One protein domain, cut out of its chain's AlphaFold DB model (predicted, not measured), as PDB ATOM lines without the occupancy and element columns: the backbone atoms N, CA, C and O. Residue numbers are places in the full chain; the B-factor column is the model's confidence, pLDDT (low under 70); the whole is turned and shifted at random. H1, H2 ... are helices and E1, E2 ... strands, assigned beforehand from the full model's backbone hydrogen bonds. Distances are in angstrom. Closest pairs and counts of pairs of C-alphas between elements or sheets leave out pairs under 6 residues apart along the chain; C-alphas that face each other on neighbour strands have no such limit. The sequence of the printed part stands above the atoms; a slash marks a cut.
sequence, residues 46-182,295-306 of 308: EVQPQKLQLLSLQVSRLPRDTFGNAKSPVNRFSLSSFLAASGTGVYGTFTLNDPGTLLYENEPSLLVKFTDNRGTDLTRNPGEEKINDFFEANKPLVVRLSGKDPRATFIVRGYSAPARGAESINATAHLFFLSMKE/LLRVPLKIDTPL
ATOM      1  N   GLU A  46     214.295 147.833 160.620       84.81
ATOM      2  CA  GLU A  46     213.550 148.240 161.796       84.81
ATOM      3  C   GLU A  46     214.072 149.573 162.335       84.81
ATOM      4  O   GLU A  46     215.275 149.752 162.523       84.81
ATOM      5  N   VAL A  47     213.160 150.515 162.556       83.50
ATOM      6  CA  VAL A  47     213.455 151.843 163.097       83.50
ATOM      7  C   VAL A  47     212.453 152.151 164.198       83.50
ATOM      8  O   VAL A  47     211.248 152.074 163.980       83.50
ATOM      9  N   GLN A  48     212.946 152.522 165.375       83.06
ATOM     10  CA  GLN A  48     212.092 152.916 166.493       83.06
ATOM     11  C   GLN A  48     211.709 154.398 166.381       83.06
ATOM     12  O   GLN A  48     212.562 155.221 166.025       83.06
ATOM     13  N   PRO A  49     210.455 154.771 166.689       81.69
ATOM     14  CA  PRO A  49     210.078 156.175 166.763       81.69
ATOM     15  C   PRO A  49     210.834 156.854 167.915       81.69
ATOM     16  O   PRO A  49     210.944 156.300 169.006       81.69
ATOM     17  N   GLN A  50     211.338 158.070 167.693       82.12
ATOM     18  CA  GLN A  50     212.140 158.778 168.707       82.12
ATOM     19  C   GLN A  50     211.299 159.300 169.871       82.12
ATOM     20  O   GLN A  50     211.752 159.376 171.009       82.12
ATOM     21  N   LYS A  51     210.070 159.706 169.563       83.88
ATOM     22  CA  LYS A  51     209.098 160.191 170.532       83.88
ATOM     23  C   LYS A  51     207.739 159.667 170.125       83.88
ATOM     24  O   LYS A  51     207.387 159.774 168.956       83.88
ATOM     25  N   LEU A  52     206.993 159.141 171.087       83.75
ATOM     26  CA  LEU A  52     205.597 158.754 170.942       83.75
ATOM     27  C   LEU A  52     204.786 159.569 171.949       83.75
ATOM     28  O   LEU A  52     205.137 159.628 173.125       83.75
ATOM     29  N   GLN A  53     203.726 160.222 171.489       83.94
ATOM     30  CA  GLN A  53     202.851 161.025 172.328       83.94
ATOM     31  C   GLN A  53     201.395 160.662 172.056       83.94
ATOM     32  O   GLN A  53     200.903 160.788 170.935       83.94
ATOM     33  N   LEU A  54     200.687 160.253 173.105       82.81
ATOM     34  CA  LEU A  54     199.239 160.117 173.062       82.81
ATOM     35  C   LEU A  54     198.602 161.510 173.102       82.81
ATOM     36  O   LEU A  54     198.953 162.331 173.950       82.81
ATOM     37  N   LEU A  55     197.680 161.773 172.178       81.00
ATOM     38  CA  LEU A  55     196.986 163.056 172.081       81.00
ATOM     39  C   LEU A  55     195.534 162.957 172.537       81.00
ATOM     40  O   LEU A  55     195.024 163.886 173.155       81.00
ATOM     41  N   SER A  56     194.861 161.850 172.231       79.00
ATOM     42  CA  SER A  56     193.482 161.621 172.646       79.00
ATOM     43  C   SER A  56     193.172 160.129 172.703       79.00
ATOM     44  O   SER A  56     193.684 159.337 171.910       79.00
ATOM     45  N   LEU A  57     192.310 159.767 173.647       80.56
ATOM     46  CA  LEU A  57     191.681 158.463 173.756       80.56
ATOM     47  C   LEU A  57     190.169 158.673 173.735       80.56
ATOM     48  O   LEU A  57     189.647 159.485 174.498       80.56
ATOM     49  N   GLN A  58     189.475 157.929 172.881       78.50
ATOM     50  CA  GLN A  58     188.024 157.906 172.829       78.50
ATOM     51  C   GLN A  58     187.511 156.483 173.019       78.50
ATOM     52  O   GLN A  58     187.959 155.551 172.356       78.50
ATOM     53  N   VAL A  59     186.523 156.332 173.895       74.12
ATOM     54  CA  VAL A  59     185.770 155.092 174.082       74.12
ATOM     55  C   VAL A  59     184.304 155.432 173.894       74.12
ATOM     56  O   VAL A  59     183.795 156.352 174.534       74.12
ATOM     57  N   SER A  60     183.619 154.737 172.991       69.31
ATOM     58  CA  SER A  60     182.201 154.980 172.753       69.31
ATOM     59  C   SER A  60     181.458 153.685 172.453       69.31
ATOM     60  O   SER A  60     181.989 152.758 171.851       69.31
ATOM     61  N   ARG A  61     180.197 153.606 172.874       63.53
ATOM     62  CA  ARG A  61     179.314 152.486 172.540       63.53
ATOM     63  C   ARG A  61     178.275 152.973 171.541       63.53
ATOM     64  O   ARG A  61     177.120 153.172 171.899       63.53
ATOM     65  N   LEU A  62     178.700 153.232 170.305       58.81
ATOM     66  CA  LEU A  62     177.752 153.598 169.255       58.81
ATOM     67  C   LEU A  62     177.076 152.355 168.655       58.81
ATOM     68  O   LEU A  62     177.758 151.362 168.382       58.81
ATOM     69  N   PRO A  63     175.753 152.402 168.408       57.53
ATOM     70  CA  PRO A  63     175.076 151.382 167.616       57.53
ATOM     71  C   PRO A  63     175.648 151.351 166.192       57.53
ATOM     72  O   PRO A  63     176.046 152.384 165.651       57.53
ATOM     73  N   ARG A  64     175.700 150.168 165.578       59.06
ATOM     74  CA  ARG A  64     176.271 149.944 164.239       59.06
ATOM     75  C   ARG A  64     175.165 149.814 163.178       59.06
ATOM     76  O   ARG A  64     174.020 149.497 163.508       59.06
ATOM     77  N   ASP A  65     175.469 150.149 161.925       54.81
ATOM     78  CA  ASP A  65     174.650 149.802 160.757       54.81
ATOM     79  C   ASP A  65     174.980 148.388 160.249       54.81
ATOM     80  O   ASP A  65     175.905 147.754 160.747       54.81
ATOM     81  N   THR A  66     174.238 147.903 159.249       54.25
ATOM     82  CA  THR A  66     174.390 146.550 158.672       54.25
ATOM     83  C   THR A  66     175.704 146.329 157.916       54.25
ATOM     84  O   THR A  66     175.938 145.246 157.386       54.25
ATOM     85  N   PHE A  67     176.541 147.361 157.791       50.66
ATOM     86  CA  PHE A  67     177.871 147.292 157.187       50.66
ATOM     87  C   PHE A  67     178.981 147.437 158.243       50.66
ATOM     88  O   PHE A  67     180.155 147.562 157.887       50.66
ATOM     89  N   GLY A  68     178.629 147.443 159.535       49.81
ATOM     90  CA  GLY A  68     179.564 147.621 160.642       49.81
ATOM     91  C   GLY A  68     180.047 149.066 160.838       49.81
ATOM     92  O   GLY A  68     180.957 149.309 161.640       49.81
ATOM     93  N   ASN A  69     179.456 150.058 160.167       54.09
ATOM     94  CA  ASN A  69     179.771 151.462 160.432       54.09
ATOM     95  C   ASN A  69     179.049 151.901 161.707       54.09
ATOM     96  O   ASN A  69     177.914 151.499 161.954       54.09
ATOM     97  N   ALA A  70     179.664 152.736 162.543       53.22
ATOM     98  CA  ALA A  70     178.916 153.312 163.654       53.22
ATOM     99  C   ALA A  70     177.878 154.304 163.116       53.22
ATOM    100  O   ALA A  70     178.197 155.169 162.298       53.22
ATOM    101  N   LYS A  71     176.641 154.203 163.604       54.34
ATOM    102  CA  LYS A  71     175.583 155.174 163.329       54.34
ATOM    103  C   LYS A  71     175.945 156.477 164.035       54.34
ATOM    104  O   LYS A  71     175.699 156.633 165.228       54.34
ATOM    105  N   SER A  72     176.576 157.395 163.305       50.22
ATOM    106  CA  SER A  72     176.881 158.728 163.826       50.22
ATOM    107  C   SER A  72     175.582 159.529 163.988       50.22
ATOM    108  O   SER A  72     174.861 159.686 163.001       50.22
ATOM    109  N   PRO A  73     175.277 160.084 165.176       43.41
ATOM    110  CA  PRO A  73     174.135 160.980 165.347       43.41
ATOM    111  C   PRO A  73     174.364 162.375 164.738       43.41
ATOM    112  O   PRO A  73     173.422 163.155 164.635       43.41
ATOM    113  N   VAL A  74     175.592 162.713 164.317       41.81
ATOM    114  CA  VAL A  74     175.920 164.029 163.752       41.81
ATOM    115  C   VAL A  74     176.860 163.854 162.561       41.81
ATOM    116  O   VAL A  74     178.005 163.424 162.699       41.81
ATOM    117  N   ASN A  75     176.375 164.189 161.369       39.09
ATOM    118  CA  ASN A  75     177.172 164.164 160.149       39.09
ATOM    119  C   ASN A  75     177.649 165.588 159.836       39.09
ATOM    120  O   ASN A  75     176.846 166.418 159.420       39.09
ATOM    121  N   ARG A  76     178.941 165.862 160.067       36.56
ATOM    122  CA  ARG A  76     179.804 166.837 159.361       36.56
ATOM    123  C   ARG A  76     181.220 166.740 159.954       36.56
ATOM    124  O   ARG A  76     181.411 166.703 161.167       36.56
ATOM    125  N   PHE A  77     182.201 166.576 159.075       44.94
ATOM    126  CA  PHE A  77     183.514 165.997 159.356       44.94
ATOM    127  C   PHE A  77     184.431 166.880 160.221       44.94
ATOM    128  O   PHE A  77     184.876 167.939 159.788       44.94
ATOM    129  N   SER A  78     184.799 166.377 161.402       44.50
ATOM    130  CA  SER A  78     185.940 166.816 162.216       44.50
ATOM    131  C   SER A  78     186.696 165.575 162.726       44.50
ATOM    132  O   SER A  78     186.136 164.476 162.742       44.50
ATOM    133  N   LEU A  79     187.971 165.703 163.123       46.41
ATOM    134  CA  LEU A  79     188.786 164.572 163.608       46.41
ATOM    135  C   LEU A  79     188.140 163.859 164.818       46.41
ATOM    136  O   LEU A  79     188.244 162.641 164.942       46.41
ATOM    137  N   SER A  80     187.423 164.606 165.666       48.50
ATOM    138  CA  SER A  80     186.637 164.053 166.776       48.50
ATOM    139  C   SER A  80     185.391 163.304 166.292       48.50
ATOM    140  O   SER A  80     185.072 162.256 166.843       48.50
ATOM    141  N   SER A  81     184.743 163.746 165.210       50.03
ATOM    142  CA  SER A  81     183.651 162.995 164.568       50.03
ATOM    143  C   SER A  81     184.131 161.678 163.936       50.03
ATOM    144  O   SER A  81     183.392 160.697 163.928       50.03
ATOM    145  N   PHE A  82     185.375 161.621 163.437       49.81
ATOM    146  CA  PHE A  82     185.977 160.388 162.902       49.81
ATOM    147  C   PHE A  82     186.250 159.337 163.987       49.81
ATOM    148  O   PHE A  82     186.039 158.150 163.746       49.81
ATOM    149  N   LEU A  83     186.734 159.749 165.163       53.81
ATOM    150  CA  LEU A  83     186.930 158.849 166.307       53.81
ATOM    151  C   LEU A  83     185.593 158.453 166.952       53.81
ATOM    152  O   LEU A  83     185.442 157.311 167.388       53.81
ATOM    153  N   ALA A  84     184.597 159.347 166.932       48.75
ATOM    154  CA  ALA A  84     183.258 159.069 167.443       48.75
ATOM    155  C   ALA A  84     182.577 157.898 166.742       48.75
ATOM    156  O   ALA A  84     181.850 157.168 167.395       48.75
ATOM    157  N   ALA A  85     182.883 157.633 165.472       54.34
ATOM    158  CA  ALA A  85     182.344 156.492 164.737       54.34
ATOM    159  C   ALA A  85     182.989 155.122 165.092       54.34
ATOM    160  O   ALA A  85     182.850 154.149 164.342       54.34
ATOM    161  N   SER A  86     183.721 155.015 166.207       61.75
ATOM    162  CA  SER A  86     184.453 153.804 166.602       61.75
ATOM    163  C   SER A  86     184.170 153.379 168.046       61.75
ATOM    164  O   SER A  86     183.842 154.206 168.896       61.75
ATOM    165  N   GLY A  87     184.273 152.070 168.317       75.44
ATOM    166  CA  GLY A  87     184.044 151.506 169.652       75.44
ATOM    167  C   GLY A  87     185.135 151.944 170.631       75.44
ATOM    168  O   GLY A  87     184.865 152.423 171.730       75.44
ATOM    169  N   THR A  88     186.385 151.871 170.175       83.19
ATOM    170  CA  THR A  88     187.559 152.392 170.882       83.19
ATOM    171  C   THR A  88     188.499 153.034 169.867       83.19
ATOM    172  O   THR A  88     188.789 152.434 168.836       83.19
ATOM    173  N   GLY A  89     189.001 154.232 170.138       84.94
ATOM    174  CA  GLY A  89     189.888 154.967 169.244       84.94
ATOM    175  C   GLY A  89     191.051 155.593 170.001       84.94
ATOM    176  O   GLY A  89     190.851 156.321 170.967       84.94
ATOM    177  N   VAL A  90     192.271 155.340 169.535       85.19
ATOM    178  CA  VAL A  90     193.494 155.944 170.067       85.19
ATOM    179  C   VAL A  90     194.074 156.871 169.016       85.19
ATOM    180  O   VAL A  90     194.335 156.448 167.890       85.19
ATOM    181  N   TYR A  91     194.315 158.121 169.393       86.69
ATOM    182  CA  TYR A  91     194.947 159.116 168.543       86.69
ATOM    183  C   TYR A  91     196.242 159.612 169.172       86.69
ATOM    184  O   TYR A  91     196.279 160.035 170.332       86.69
ATOM    185  N   GLY A  92     197.313 159.605 168.389       85.81
ATOM    186  CA  GLY A  92     198.609 160.065 168.852       85.81
ATOM    187  C   GLY A  92     199.491 160.584 167.734       85.81
ATOM    188  O   GLY A  92     199.110 160.646 166.563       85.81
ATOM    189  N   THR A  93     200.697 160.968 168.123       89.06
ATOM    190  CA  THR A  93     201.775 161.346 167.219       89.06
ATOM    191  C   THR A  93     203.048 160.602 167.557       89.06
ATOM    192  O   THR A  93     203.299 160.265 168.713       89.06
ATOM    193  N   PHE A  94     203.883 160.378 166.552       87.38
ATOM    194  CA  PHE A  94     205.270 159.999 166.771       87.38
ATOM    195  C   PHE A  94     206.206 160.781 165.862       87.38
ATOM    196  O   PHE A  94     205.808 161.240 164.794       87.38
ATOM    197  N   THR A  95     207.453 160.928 166.297       85.19
ATOM    198  CA  THR A  95     208.498 161.629 165.547       85.19
ATOM    199  C   THR A  95     209.404 160.629 164.837       85.19
ATOM    200  O   THR A  95     209.931 159.709 165.472       85.19
ATOM    201  N   LEU A  96     209.608 160.834 163.534       75.94
ATOM    202  CA  LEU A  96     210.617 160.149 162.727       75.94
ATOM    203  C   LEU A  96     211.708 161.135 162.295       75.94
ATOM    204  O   LEU A  96     211.443 162.318 162.081       75.94
ATOM    205  N   ASN A  97     212.927 160.628 162.118       66.12
ATOM    206  CA  ASN A  97     213.991 161.387 161.466       66.12
ATOM    207  C   ASN A  97     213.648 161.558 159.973       66.12
ATOM    208  O   ASN A  97     213.347 160.573 159.302       66.12
ATOM    209  N   ASP A  98     213.716 162.791 159.464       63.41
ATOM    210  CA  ASP A  98     213.548 163.175 158.046       63.41
ATOM    211  C   ASP A  98     212.159 162.922 157.391       63.41
ATOM    212  O   ASP A  98     212.066 162.201 156.393       63.41
ATOM    213  N   PRO A  99     211.070 163.584 157.835       58.19
ATOM    214  CA  PRO A  99     209.701 163.390 157.315       58.19
ATOM    215  C   PRO A  99     209.515 163.755 155.841       58.19
ATOM    216  O   PRO A  99     208.695 163.149 155.157       58.19
ATOM    217  N   GLY A 100     210.271 164.740 155.338       58.62
ATOM    218  CA  GLY A 100     210.081 165.327 154.004       58.62
ATOM    219  C   GLY A 100     210.394 164.369 152.855       58.62
ATOM    220  O   GLY A 100     210.280 164.733 151.687       58.62
ATOM    221  N   THR A 101     210.806 163.148 153.190       70.81
ATOM    222  CA  THR A 101     211.152 162.094 152.248       70.81
ATOM    223  C   THR A 101     210.556 160.731 152.592       70.81
ATOM    224  O   THR A 101     210.968 159.710 152.036       70.81
ATOM    225  N   LEU A 102     209.600 160.708 153.521       79.88
ATOM    226  CA  LEU A 102     208.889 159.499 153.899       79.88
ATOM    227  C   LEU A 102     207.560 159.412 153.152       79.88
ATOM    228  O   LEU A 102     206.810 160.384 153.076       79.88
ATOM    229  N   LEU A 103     207.247 158.221 152.658       81.44
ATOM    230  CA  LEU A 103     205.917 157.849 152.193       81.44
ATOM    231  C   LEU A 103     205.388 156.723 153.078       81.44
ATOM    232  O   LEU A 103     206.106 155.760 153.331       81.44
ATOM    233  N   TYR A 104     204.160 156.860 153.577       84.94
ATOM    234  CA  TYR A 104     203.499 155.808 154.350       84.94
ATOM    235  C   TYR A 104     202.904 154.753 153.416       84.94
ATOM    236  O   TYR A 104     202.104 155.086 152.541       84.94
ATOM    237  N   GLU A 105     203.249 153.491 153.659       82.00
ATOM    238  CA  GLU A 105     202.761 152.341 152.904       82.00
ATOM    239  C   GLU A 105     201.641 151.652 153.679       82.00
ATOM    240  O   GLU A 105     201.875 150.917 154.640       82.00
ATOM    241  N   ASN A 106     200.398 151.920 153.280       80.88
ATOM    242  CA  ASN A 106     199.227 151.463 154.022       80.88
ATOM    243  C   ASN A 106     198.975 149.957 153.880       80.88
ATOM    244  O   ASN A 106     198.623 149.317 154.859       80.88
ATOM    245  N   GLU A 107     199.157 149.400 152.683       77.56
ATOM    246  CA  GLU A 107     198.889 147.982 152.396       77.56
ATOM    247  C   GLU A 107     199.697 147.007 153.270       77.56
ATOM    248  O   GLU A 107     199.093 146.125 153.874       77.56
ATOM    249  N   PRO A 108     201.028 147.152 153.421       77.75
ATOM    250  CA  PRO A 108     201.801 146.287 154.319       77.75
ATOM    251  C   PRO A 108     201.675 146.655 155.805       77.75
ATOM    252  O   PRO A 108     202.147 145.905 156.662       77.75
ATOM    253  N   SER A 109     201.108 147.818 156.133       84.06
ATOM    254  CA  SER A 109     200.959 148.252 157.522       84.06
ATOM    255  C   SER A 109     199.781 147.550 158.177       84.06
ATOM    256  O   SER A 109     198.690 147.484 157.617       84.06
ATOM    257  N   LEU A 110     199.979 147.044 159.394       88.00
ATOM    258  CA  LEU A 110     198.975 146.210 160.046       88.00
ATOM    259  C   LEU A 110     198.899 146.430 161.556       88.00
ATOM    260  O   LEU A 110     199.910 146.597 162.244       88.00
ATOM    261  N   LEU A 111     197.672 146.390 162.072       89.69
ATOM    262  CA  LEU A 111     197.391 146.309 163.499       89.69
ATOM    263  C   LEU A 111     197.489 144.839 163.921       89.69
ATOM    264  O   LEU A 111     196.660 144.026 163.529       89.69
ATOM    265  N   VAL A 112     198.521 144.498 164.693       91.00
ATOM    266  CA  VAL A 112     198.813 143.118 165.121       91.00
ATOM    267  C   VAL A 112     197.861 142.693 166.230       91.00
ATOM    268  O   VAL A 112     197.345 141.580 166.235       91.00
ATOM    269  N   LYS A 113     197.668 143.574 167.213       92.69
ATOM    270  CA  LYS A 113     196.855 143.305 168.396       92.69
ATOM    271  C   LYS A 113     196.273 144.606 168.912       92.69
ATOM    272  O   LYS A 113     196.993 145.599 168.997       92.69
ATOM    273  N   PHE A 114     195.006 144.582 169.310       93.00
ATOM    274  CA  PHE A 114     194.401 145.671 170.062       93.00
ATOM    275  C   PHE A 114     193.441 145.103 171.101       93.00
ATOM    276  O   PHE A 114     192.383 144.586 170.752       93.00
ATOM    277  N   THR A 115     193.836 145.153 172.370       94.94
ATOM    278  CA  THR A 115     193.086 144.542 173.470       94.94
ATOM    279  C   THR A 115     192.972 145.465 174.668       94.94
ATOM    280  O   THR A 115     193.803 146.351 174.850       94.94
ATOM    281  N   ASP A 116     191.995 145.223 175.530       92.94
ATOM    282  CA  ASP A 116     192.030 145.756 176.894       92.94
ATOM    283  C   ASP A 116     192.895 144.881 177.829       92.94
ATOM    284  O   ASP A 116     193.415 143.833 177.428       92.94
ATOM    285  N   ASN A 117     193.086 145.318 179.077       93.62
ATOM    286  CA  ASN A 117     193.814 144.559 180.103       93.62
ATOM    287  C   ASN A 117     193.069 143.321 180.632       93.62
ATOM    288  O   ASN A 117     193.653 142.544 181.384       93.62
ATOM    289  N   ARG A 118     191.811 143.110 180.234       91.81
ATOM    290  CA  ARG A 118     191.018 141.911 180.550       91.81
ATOM    291  C   ARG A 118     191.036 140.880 179.417       91.81
ATOM    292  O   ARG A 118     190.442 139.816 179.556       91.81
ATOM    293  N   GLY A 119     191.743 141.168 178.323       89.88
ATOM    294  CA  GLY A 119     191.920 140.266 177.188       89.88
ATOM    295  C   GLY A 119     190.860 140.398 176.095       89.88
ATOM    296  O   GLY A 119     190.892 139.621 175.143       89.88
ATOM    297  N   THR A 120     189.954 141.375 176.180       89.50
ATOM    298  CA  THR A 120     188.958 141.621 175.129       89.50
ATOM    299  C   THR A 120     189.651 142.084 173.859       89.50
ATOM    300  O   THR A 120     190.394 143.064 173.884       89.50
ATOM    301  N   ASP A 121     189.385 141.413 172.742       89.56
ATOM    302  CA  ASP A 121     189.855 141.819 171.418       89.56
ATOM    303  C   ASP A 121     188.987 142.952 170.864       89.56
ATOM    304  O   ASP A 121     187.839 142.755 170.461       89.56
ATOM    305  N   LEU A 122     189.551 144.159 170.835       87.62
ATOM    306  CA  LEU A 122     188.860 145.366 170.395       87.62
ATOM    307  C   LEU A 122     188.768 145.458 168.866       87.62
ATOM    308  O   LEU A 122     188.002 146.275 168.357       87.62
ATOM    309  N   THR A 123     189.510 144.626 168.125       83.06
ATOM    310  CA  THR A 123     189.449 144.554 166.652       83.06
ATOM    311  C   THR A 123     188.291 143.705 166.140       83.06
ATOM    312  O   THR A 123     188.023 143.687 164.939       83.06
ATOM    313  N   ARG A 124     187.568 143.018 167.028       76.56
ATOM    314  CA  ARG A 124     186.377 142.255 166.655       76.56
ATOM    315  C   ARG A 124     185.135 143.123 166.747       76.56
ATOM    316  O   ARG A 124     185.003 143.965 167.637       76.56
ATOM    317  N   ASN A 125     184.216 142.907 165.816       68.94
ATOM    318  CA  ASN A 125     182.881 143.482 165.872       68.94
ATOM    319  C   ASN A 125     182.047 142.699 166.907       68.94
ATOM    320  O   ASN A 125     182.085 141.467 166.863       68.94
ATOM    321  N   PRO A 126     181.278 143.351 167.803       62.25
ATOM    322  CA  PRO A 126     180.424 142.644 168.761       62.25
ATOM    323  C   PRO A 126     179.402 141.684 168.128       62.25
ATOM    324  O   PRO A 126     178.928 140.787 168.814       62.25
ATOM    325  N   GLY A 127     179.046 141.884 166.853       63.88
ATOM    326  CA  GLY A 127     178.057 141.079 166.124       63.88
ATOM    327  C   GLY A 127     178.624 140.152 165.044       63.88
ATOM    328  O   GLY A 127     177.869 139.739 164.177       63.88
ATOM    329  N   GLU A 128     179.938 139.889 165.028       64.00
ATOM    330  CA  GLU A 128     180.627 139.049 164.019       64.00
ATOM    331  C   GLU A 128     180.497 139.503 162.546       64.00
ATOM    332  O   GLU A 128     181.044 138.870 161.639       64.00
ATOM    333  N   GLU A 129     179.834 140.631 162.277       62.62
ATOM    334  CA  GLU A 129     179.694 141.168 160.926       62.62
ATOM    335  C   GLU A 129     181.050 141.593 160.349       62.62
ATOM    336  O   GLU A 129     181.876 142.228 161.019       62.62
ATOM    337  N   LYS A 130     181.253 141.285 159.063       63.78
ATOM    338  CA  LYS A 130     182.459 141.667 158.326       63.78
ATOM    339  C   LYS A 130     182.481 143.165 158.065       63.78
ATOM    340  O   LYS A 130     181.547 143.716 157.490       63.78
ATOM    341  N   ILE A 131     183.598 143.792 158.406       64.94
ATOM    342  CA  ILE A 131     183.825 145.212 158.160       64.94
ATOM    343  C   ILE A 131     184.502 145.374 156.804       64.94
ATOM    344  O   ILE A 131     185.502 144.720 156.515       64.94
ATOM    345  N   ASN A 132     183.946 146.249 155.968       66.19
ATOM    346  CA  ASN A 132     184.551 146.598 154.690       66.19
ATOM    347  C   ASN A 132     185.637 147.662 154.898       66.19
ATOM    348  O   ASN A 132     185.329 148.839 155.097       66.19
ATOM    349  N   ASP A 133     186.897 147.250 154.831       64.00
ATOM    350  CA  ASP A 133     188.096 148.068 155.040       64.00
ATOM    351  C   ASP A 133     188.550 148.859 153.796       64.00
ATOM    352  O   ASP A 133     189.514 149.631 153.865       64.00
ATOM    353  N   PHE A 134     187.822 148.745 152.677       64.00
ATOM    354  CA  PHE A 134     188.065 149.541 151.472       64.00
ATOM    355  C   PHE A 134     188.036 151.050 151.766       64.00
ATOM    356  O   PHE A 134     188.832 151.820 151.222       64.00
ATOM    357  N   PHE A 135     187.130 151.488 152.643       61.81
ATOM    358  CA  PHE A 135     187.002 152.890 153.035       61.81
ATOM    359  C   PHE A 135     187.992 153.246 154.150       61.81
ATOM    360  O   PHE A 135     188.060 152.562 155.167       61.81
ATOM    361  N   GLU A 136     188.700 154.378 154.023       66.00
ATOM    362  CA  GLU A 136     189.662 154.864 155.037       66.00
ATOM    363  C   GLU A 136     189.045 154.980 156.445       66.00
ATOM    364  O   GLU A 136     189.724 154.767 157.449       66.00
ATOM    365  N   ALA A 137     187.746 155.278 156.534       64.75
ATOM    366  CA  ALA A 137     187.010 155.356 157.797       64.75
ATOM    367  C   ALA A 137     186.937 154.011 158.546       64.75
ATOM    368  O   ALA A 137     186.901 153.997 159.774       64.75
ATOM    369  N   ASN A 138     186.992 152.896 157.821       68.06
ATOM    370  CA  ASN A 138     186.869 151.554 158.383       68.06
ATOM    371  C   ASN A 138     188.220 150.897 158.652       68.06
ATOM    372  O   ASN A 138     188.269 149.857 159.308       68.06
ATOM    373  N   LYS A 139     189.317 151.513 158.200       77.00
ATOM    374  CA  LYS A 139     190.662 150.994 158.436       77.00
ATOM    375  C   LYS A 139     190.993 151.035 159.933       77.00
ATOM    376  O   LYS A 139     190.807 152.085 160.562       77.00
ATOM    377  N   PRO A 140     191.506 149.928 160.499       80.44
ATOM    378  CA  PRO A 140     191.859 149.836 161.916       80.44
ATOM    379  C   PRO A 140     193.099 150.669 162.264       80.44
ATOM    380  O   PRO A 140     193.367 150.940 163.431       80.44
ATOM    381  N   LEU A 141     193.854 151.090 161.251       86.12
ATOM    382  CA  LEU A 141     195.066 151.873 161.389       86.12
ATOM    383  C   LEU A 141     195.131 152.914 160.270       86.12
ATOM    384  O   LEU A 141     194.962 152.594 159.095       86.12
ATOM    385  N   VAL A 142     195.384 154.167 160.642       86.50
ATOM    386  CA  VAL A 142     195.601 155.270 159.700       86.50
ATOM    387  C   VAL A 142     196.790 156.087 160.173       86.50
ATOM    388  O   VAL A 142     196.857 156.455 161.344       86.50
ATOM    389  N   VAL A 143     197.703 156.411 159.262       87.44
ATOM    390  CA  VAL A 143     198.838 157.301 159.518       87.44
ATOM    391  C   VAL A 143     198.773 158.470 158.549       87.44
ATOM    392  O   VAL A 143     198.519 158.288 157.358       87.44
ATOM    393  N   ARG A 144     199.008 159.680 159.053       85.31
ATOM    394  CA  ARG A 144     199.143 160.883 158.234       85.31
ATOM    395  C   ARG A 144     200.487 161.528 158.512       85.31
ATOM    396  O   ARG A 144     200.825 161.846 159.651       85.31
ATOM    397  N   LEU A 145     201.247 161.726 157.445       79.38
ATOM    398  CA  LEU A 145     202.519 162.426 157.489       79.38
ATOM    399  C   LEU A 145     202.275 163.913 157.265       79.38
ATOM    400  O   LEU A 145     201.586 164.306 156.322       79.38
ATOM    401  N   SER A 146     202.862 164.746 158.114       68.81
ATOM    402  CA  SER A 146     203.007 166.156 157.789       68.81
ATOM    403  C   SER A 146     204.206 166.293 156.859       68.81
ATOM    404  O   SER A 146     205.332 166.010 157.251       68.81
ATOM    405  N   GLY A 147     203.999 166.745 155.620       64.81
ATOM    406  CA  GLY A 147     205.092 166.886 154.646       64.81
ATOM    407  C   GLY A 147     206.207 167.863 155.061       64.81
ATOM    408  O   GLY A 147     207.225 167.942 154.382       64.81
ATOM    409  N   LYS A 148     206.021 168.617 156.155       66.56
ATOM    410  CA  LYS A 148     206.979 169.597 156.689       66.56
ATOM    411  C   LYS A 148     207.415 169.325 158.132       66.56
ATOM    412  O   LYS A 148     208.377 169.936 158.580       66.56
ATOM    413  N   ASP A 149     206.717 168.462 158.867       71.56
ATOM    414  CA  ASP A 149     206.942 168.249 160.303       71.56
ATOM    415  C   ASP A 149     207.403 166.807 160.542       71.56
ATOM    416  O   ASP A 149     206.799 165.890 159.982       71.56
ATOM    417  N   PRO A 150     208.450 166.574 161.360       72.75
ATOM    418  CA  PRO A 150     208.930 165.226 161.674       72.75
ATOM    419  C   PRO A 150     207.900 164.369 162.412       72.75
ATOM    420  O   PRO A 150     208.101 163.167 162.579       72.75
ATOM    421  N   ARG A 151     206.784 164.969 162.836       81.81
ATOM    422  CA  ARG A 151     205.651 164.292 163.450       81.81
ATOM    423  C   ARG A 151     204.715 163.683 162.406       81.81
ATOM    424  O   ARG A 151     204.122 164.370 161.574       81.81
ATOM    425  N   ALA A 152     204.502 162.383 162.544       85.12
ATOM    426  CA  ALA A 152     203.386 161.666 161.956       85.12
ATOM    427  C   ALA A 152     202.242 161.598 162.972       85.12
ATOM    428  O   ALA A 152     202.481 161.346 164.154       85.12
ATOM    429  N   THR A 153     201.005 161.795 162.527       88.38
ATOM    430  CA  THR A 153     199.821 161.475 163.332       88.38
ATOM    431  C   THR A 153     199.360 160.066 162.999       88.38
ATOM    432  O   THR A 153     199.422 159.634 161.849       88.38
ATOM    433  N   PHE A 154     198.893 159.336 164.005       87.88
ATOM    434  CA  PHE A 154     198.321 158.012 163.815       87.88
ATOM    435  C   PHE A 154     196.998 157.884 164.551       87.88
ATOM    436  O   PHE A 154     196.763 158.519 165.582       87.88
ATOM    437  N   ILE A 155     196.146 157.023 164.010       87.38
ATOM    438  CA  ILE A 155     194.886 156.615 164.606       87.38
ATOM    439  C   ILE A 155     194.856 155.089 164.614       87.38
ATOM    440  O   ILE A 155     194.972 154.473 163.555       87.38
ATOM    441  N   VAL A 156     194.668 154.496 165.793       88.12
ATOM    442  CA  VAL A 156     194.326 153.076 165.958       88.12
ATOM    443  C   VAL A 156     192.851 152.984 166.323       88.12
ATOM    444  O   VAL A 156     192.394 153.678 167.232       88.12
ATOM    445  N   ARG A 157     192.095 152.147 165.612       83.44
ATOM    446  CA  ARG A 157     190.653 151.974 165.796       83.44
ATOM    447  C   ARG A 157     190.315 150.534 166.146       83.44
ATOM    448  O   ARG A 157     190.811 149.592 165.539       83.44
ATOM    449  N   GLY A 158     189.420 150.407 167.111       81.88
ATOM    450  CA  GLY A 158     188.744 149.193 167.519       81.88
ATOM    451  C   GLY A 158     187.246 149.349 167.284       81.88
ATOM    452  O   GLY A 158     186.680 150.451 167.332       81.88
ATOM    453  N   TYR A 159     186.589 148.237 167.004       79.12
ATOM    454  CA  TYR A 159     185.166 148.212 166.689       79.12
ATOM    455  C   TYR A 159     184.304 147.972 167.927       79.12
ATOM    456  O   TYR A 159     183.160 148.431 167.949       79.12
ATOM    457  N   SER A 160     184.887 147.363 168.961       78.88
ATOM    458  CA  SER A 160     184.280 147.133 170.274       78.88
ATOM    459  C   SER A 160     184.733 148.155 171.319       78.88
ATOM    460  O   SER A 160     185.803 148.760 171.201       78.88
ATOM    461  N   ALA A 161     183.908 148.337 172.350       82.31
ATOM    462  CA  ALA A 161     184.302 149.017 173.580       82.31
ATOM    463  C   ALA A 161     185.042 148.034 174.515       82.31
ATOM    464  O   ALA A 161     184.824 146.824 174.396       82.31
ATOM    465  N   PRO A 162     185.875 148.522 175.451       86.69
ATOM    466  CA  PRO A 162     186.508 147.684 176.464       86.69
ATOM    467  C   PRO A 162     185.482 146.943 177.325       86.69
ATOM    468  O   PRO A 162     184.351 147.408 177.513       86.69
ATOM    469  N   ALA A 163     185.884 145.806 177.890       88.06
ATOM    470  CA  ALA A 163     185.071 145.089 178.858       88.06
ATOM    471  C   ALA A 163     184.783 145.957 180.088       88.06
ATOM    472  O   ALA A 163     185.573 146.811 180.497       88.06
ATOM    473  N   ARG A 164     183.639 145.697 180.730       84.50
ATOM    474  CA  ARG A 164     183.275 146.359 181.985       84.50
ATOM    475  C   ARG A 164     184.398 146.168 183.008       84.50
ATOM    476  O   ARG A 164     184.772 145.034 183.287       84.50
ATOM    477  N   GLY A 165     184.891 147.270 183.575       86.19
ATOM    478  CA  GLY A 165     185.970 147.282 184.567       86.19
ATOM    479  C   GLY A 165     187.381 147.105 183.995       86.19
ATOM    480  O   GLY A 165     188.308 146.856 184.762       86.19
ATOM    481  N   ALA A 166     187.559 147.158 182.673       89.50
ATOM    482  CA  ALA A 166     188.886 147.321 182.093       89.50
ATOM    483  C   ALA A 166     189.504 148.655 182.545       89.50
ATOM    484  O   ALA A 166     188.795 149.649 182.691       89.50
ATOM    485  N   GLU A 167     190.819 148.673 182.743       90.62
ATOM    486  CA  GLU A 167     191.547 149.835 183.286       90.62
ATOM    487  C   GLU A 167     192.525 150.428 182.269       90.62
ATOM    488  O   GLU A 167     192.848 151.615 182.322       90.62
ATOM    489  N   SER A 168     192.982 149.621 181.311       91.62
ATOM    490  CA  SER A 168     193.894 150.055 180.258       91.62
ATOM    491  C   SER A 168     193.633 149.331 178.945       91.62
ATOM    492  O   SER A 168     192.957 148.299 178.889       91.62
ATOM    493  N   ILE A 169     194.180 149.902 177.878       92.12
ATOM    494  CA  ILE A 169     194.183 149.327 176.537       92.12
ATOM    495  C   ILE A 169     195.603 149.241 175.998       92.12
ATOM    496  O   ILE A 169     196.456 150.086 176.269       92.12
ATOM    497  N   ASN A 170     195.820 148.216 175.184       94.31
ATOM    498  CA  ASN A 170     197.098 147.849 174.616       94.31
ATOM    499  C   ASN A 170     196.953 147.641 173.114       94.31
ATOM    500  O   ASN A 170     196.173 146.794 172.680       94.31
ATOM    501  N   ALA A 171     197.740 148.360 172.318       92.94
ATOM    502  CA  ALA A 171     197.807 148.165 170.876       92.94
ATOM    503  C   ALA A 171     199.242 147.891 170.420       92.94
ATOM    504  O   ALA A 171     200.198 148.486 170.912       92.94
ATOM    505  N   THR A 172     199.395 146.979 169.467       93.69
ATOM    506  CA  THR A 172     200.658 146.690 168.781       93.69
ATOM    507  C   THR A 172     200.416 146.724 167.281       93.69
ATOM    508  O   THR A 172     199.498 146.068 166.795       93.69
ATOM    509  N   ALA A 173     201.231 147.473 166.549       91.81
ATOM    510  CA  ALA A 173     201.139 147.603 165.101       91.81
ATOM    511  C   ALA A 173     202.526 147.620 164.449       91.81
ATOM    512  O   ALA A 173     203.528 147.967 165.078       91.81
ATOM    513  N   HIS A 174     202.570 147.278 163.166       91.81
ATOM    514  CA  HIS A 174     203.735 147.468 162.311       91.81
ATOM    515  C   HIS A 174     203.388 148.489 161.236       91.81
ATOM    516  O   HIS A 174     202.481 148.263 160.438       91.81
ATOM    517  N   LEU A 175     204.102 149.613 161.236       90.50
ATOM    518  CA  LEU A 175     203.958 150.663 160.235       90.50
ATOM    519  C   LEU A 175     205.103 150.555 159.232       90.50
ATOM    520  O   LEU A 175     206.254 150.390 159.636       90.50
ATOM    521  N   PHE A 176     204.810 150.694 157.947       87.62
ATOM    522  CA  PHE A 176     205.822 150.677 156.897       87.62
ATOM    523  C   PHE A 176     205.939 152.036 156.219       87.62
ATOM    524  O   PHE A 176     204.943 152.692 155.909       87.62
ATOM    525  N   PHE A 177     207.183 152.448 155.985       85.69
ATOM    526  CA  PHE A 177     207.503 153.691 155.295       85.69
ATOM    527  C   PHE A 177     208.560 153.460 154.226       85.69
ATOM    528  O   PHE A 177     209.550 152.770 154.464       85.69
ATOM    529  N   LEU A 178     208.410 154.112 153.078       83.31
ATOM    530  CA  LEU A 178     209.507 154.301 152.139       83.31
ATOM    531  C   LEU A 178     210.253 155.578 152.509       83.31
ATOM    532  O   LEU A 178     209.700 156.668 152.420       83.31
ATOM    533  N   SER A 179     211.513 155.438 152.912       82.31
ATOM    534  CA  SER A 179     212.442 156.558 153.035       82.31
ATOM    535  C   SER A 179     213.191 156.745 151.733       82.31
ATOM    536  O   SER A 179     213.735 155.787 151.186       82.31
ATOM    537  N   MET A 180     213.214 157.971 151.231       85.38
ATOM    538  CA  MET A 180     213.774 158.306 149.930       85.38
ATOM    539  C   MET A 180     214.825 159.411 150.082       85.38
ATOM    540  O   MET A 180     214.632 160.378 150.790       85.38
ATOM    541  N   LYS A 181     215.991 159.308 149.459       82.69
ATOM    542  CA  LYS A 181     217.049 160.321 149.571       82.69
ATOM    543  C   LYS A 181     217.709 160.537 148.222       82.69
ATOM    544  O   LYS A 181     217.602 159.700 147.328       82.69
ATOM    545  N   GLU A 182     218.393 161.674 148.109       85.81
ATOM    546  CA  GLU A 182     219.186 162.064 146.937       85.81
ATOM    547  C   GLU A 182     218.342 162.152 145.661       85.81
ATOM    548  O   GLU A 182     218.215 161.199 144.893       85.81
ATOM    549  N   LEU A 295     213.020 150.664 152.523       83.25
ATOM    550  CA  LEU A 295     211.830 150.292 153.274       83.25
ATOM    551  C   LEU A 295     212.155 150.244 154.770       83.25
ATOM    552  O   LEU A 295     213.084 149.552 155.203       83.25
ATOM    553  N   LEU A 296     211.390 150.992 155.552       85.31
ATOM    554  CA  LEU A 296     211.486 151.065 157.001       85.31
ATOM    555  C   LEU A 296     210.269 150.390 157.623       85.31
ATOM    556  O   LEU A 296     209.141 150.638 157.202       85.31
ATOM    557  N   ARG A 297     210.505 149.583 158.656       89.19
ATOM    558  CA  ARG A 297     209.467 149.054 159.540       89.19
ATOM    559  C   ARG A 297     209.557 149.774 160.876       89.19
ATOM    560  O   ARG A 297     210.586 149.705 161.539       89.19
ATOM    561  N   VAL A 298     208.474 150.413 161.286       88.62
ATOM    562  CA  VAL A 298     208.353 151.092 162.574       88.62
ATOM    563  C   VAL A 298     207.368 150.305 163.435       88.62
ATOM    564  O   VAL A 298     206.164 150.335 163.166       88.62
ATOM    565  N   PRO A 299     207.840 149.546 164.439       90.81
ATOM    566  CA  PRO A 299     206.943 148.922 165.395       90.81
ATOM    567  C   PRO A 299     206.334 150.005 166.291       90.81
ATOM    568  O   PRO A 299     207.020 150.890 166.799       90.81
ATOM    569  N   LEU A 300     205.025 149.926 166.480       91.00
ATOM    570  CA  LEU A 300     204.268 150.815 167.344       91.00
ATOM    571  C   LEU A 300     203.669 149.987 168.474       91.00
ATOM    572  O   LEU A 300     202.914 149.050 168.221       91.00
ATOM    573  N   LYS A 301     203.983 150.355 169.716       91.69
ATOM    574  CA  LYS A 301     203.366 149.790 170.916       91.69
ATOM    575  C   LYS A 301     202.740 150.914 171.729       91.69
ATOM    576  O   LYS A 301     203.401 151.903 172.032       91.69
ATOM    577  N   ILE A 302     201.467 150.753 172.060       90.25
ATOM    578  CA  ILE A 302     200.691 151.691 172.862       90.25
ATOM    579  C   ILE A 302     200.189 150.928 174.078       90.25
ATOM    580  O   ILE A 302     199.568 149.880 173.921       90.25
ATOM    581  N   ASP A 303     200.440 151.483 175.253       90.81
ATOM    582  CA  ASP A 303     199.843 151.078 176.521       90.81
ATOM    583  C   ASP A 303     199.330 152.362 177.173       90.81
ATOM    584  O   ASP A 303     200.097 153.311 177.381       90.81
ATOM    585  N   THR A 304     198.018 152.454 177.373       85.81
ATOM    586  CA  THR A 304     197.406 153.648 177.957       85.81
ATOM    587  C   THR A 304     196.281 153.290 178.914       85.81
ATOM    588  O   THR A 304     195.430 152.460 178.578       85.81
ATOM    589  N   PRO A 305     196.219 153.945 180.089       87.06
ATOM    590  CA  PRO A 305     195.064 153.828 180.961       87.06
ATOM    591  C   PRO A 305     193.825 154.411 180.271       87.06
ATOM    592  O   PRO A 305     193.929 155.356 179.482       87.06
ATOM    593  N   LEU A 306     192.655 153.853 180.578       80.31
ATOM    594  CA  LEU A 306     191.371 154.350 180.081       80.31
ATOM    595  C   LEU A 306     190.933 155.645 180.784       80.31
ATOM    596  O   LEU A 306     190.142 156.398 180.223       80.31
TER     597      LEU A 306
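AT A GLANCE: This is residues 46 to 182 and 295 to 306 of the 308 residues of an uncharacterized protein of Gimesia benthica (UniProt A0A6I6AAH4). Two twisted sheets lie face to face as a sandwich, E1 E2 E5 E4 on one side and E3 E6 E7 on the other, with their strands crossed at 43 degrees. The short helix H1 packs on the four-stranded sheet, away from the other sheet, and the long loop of residues 60 to 78 lies beyond the end of that sheet where E1 ends. The printed part has 149 residues, with the order E1 H1 E2 E3 E4 E5 E6 E7; both sheets are antiparallel and the class is mostly strand. The whole is compact, with a radius of gyration of the C-alphas of 15.5 A, yet elongated in outline, spanning 50 by 32 by 24 A.

HOW THE PARTS SIT: Start with E1, residues 51 to 59, an edge strand antiparallel to E2, residues 88 to 95; look for N 53 and O 93, 2.8 A apart. H1, residues 79 to 84, is on this sheet at a height of 9.0 A, only just over E1 and E2, with 3 of its C-alphas on each, and runs along the strands, at 19 degrees to E1 on the local plane. Its closest C-alphas to E2 are those of Leu 83 and Gly 89, 5.7 A. E5, residues 151 to 158, is the next antiparallel neighbour of E2, with N 90 and O 156 at 2.8 A. E4, residues 141 to 145, forms a hairpin with E5, with N 144 and O 153 at 2.8 A. In the second sheet, E3, residues 102 to 116, bends by 73 degrees at residue 107 and pairs with E6, residues 168 to 182, through N 112 and O 172, 2.8 A. E7, residues 295 to 305, pairs with E6 through N 173 and O 300, 2.8 A. Between the sheets, the closest C-alphas of E3 and E4 are those of Leu 111 and Leu 141, 6.4 A; E1 and E7 are near each other, while E2 and E6 are apart. In H1, every O i to N i+4 pair is within hydrogen-bond range.

IN THESE COORDINATES: Find C-alpha 51 at (209.098, 160.191, 170.532); from there E1 runs 24.1 A. H1 spans 8.7 A, E2 23.5 A, E3 31.7 A, E4 13.5 A and E5 23.0 A. E6 covers 43.5 A, and E7 runs 32.6 A to C-alpha 305 at (195.064, 153.828, 180.961).

THE WHOLE: The C-alphas of Arg 164 and Glu 182 are the two farthest apart, 52.6 A. Residues 183 to 294 are not printed; C-alphas 182 and 295 stand 15.3 A apart across this cut. The links E1 to H1 and E3 to E4 are long. The model's pLDDT is under 70 at residues 60 to 86, 97 to 100, 125 to 138 and 146 to 148.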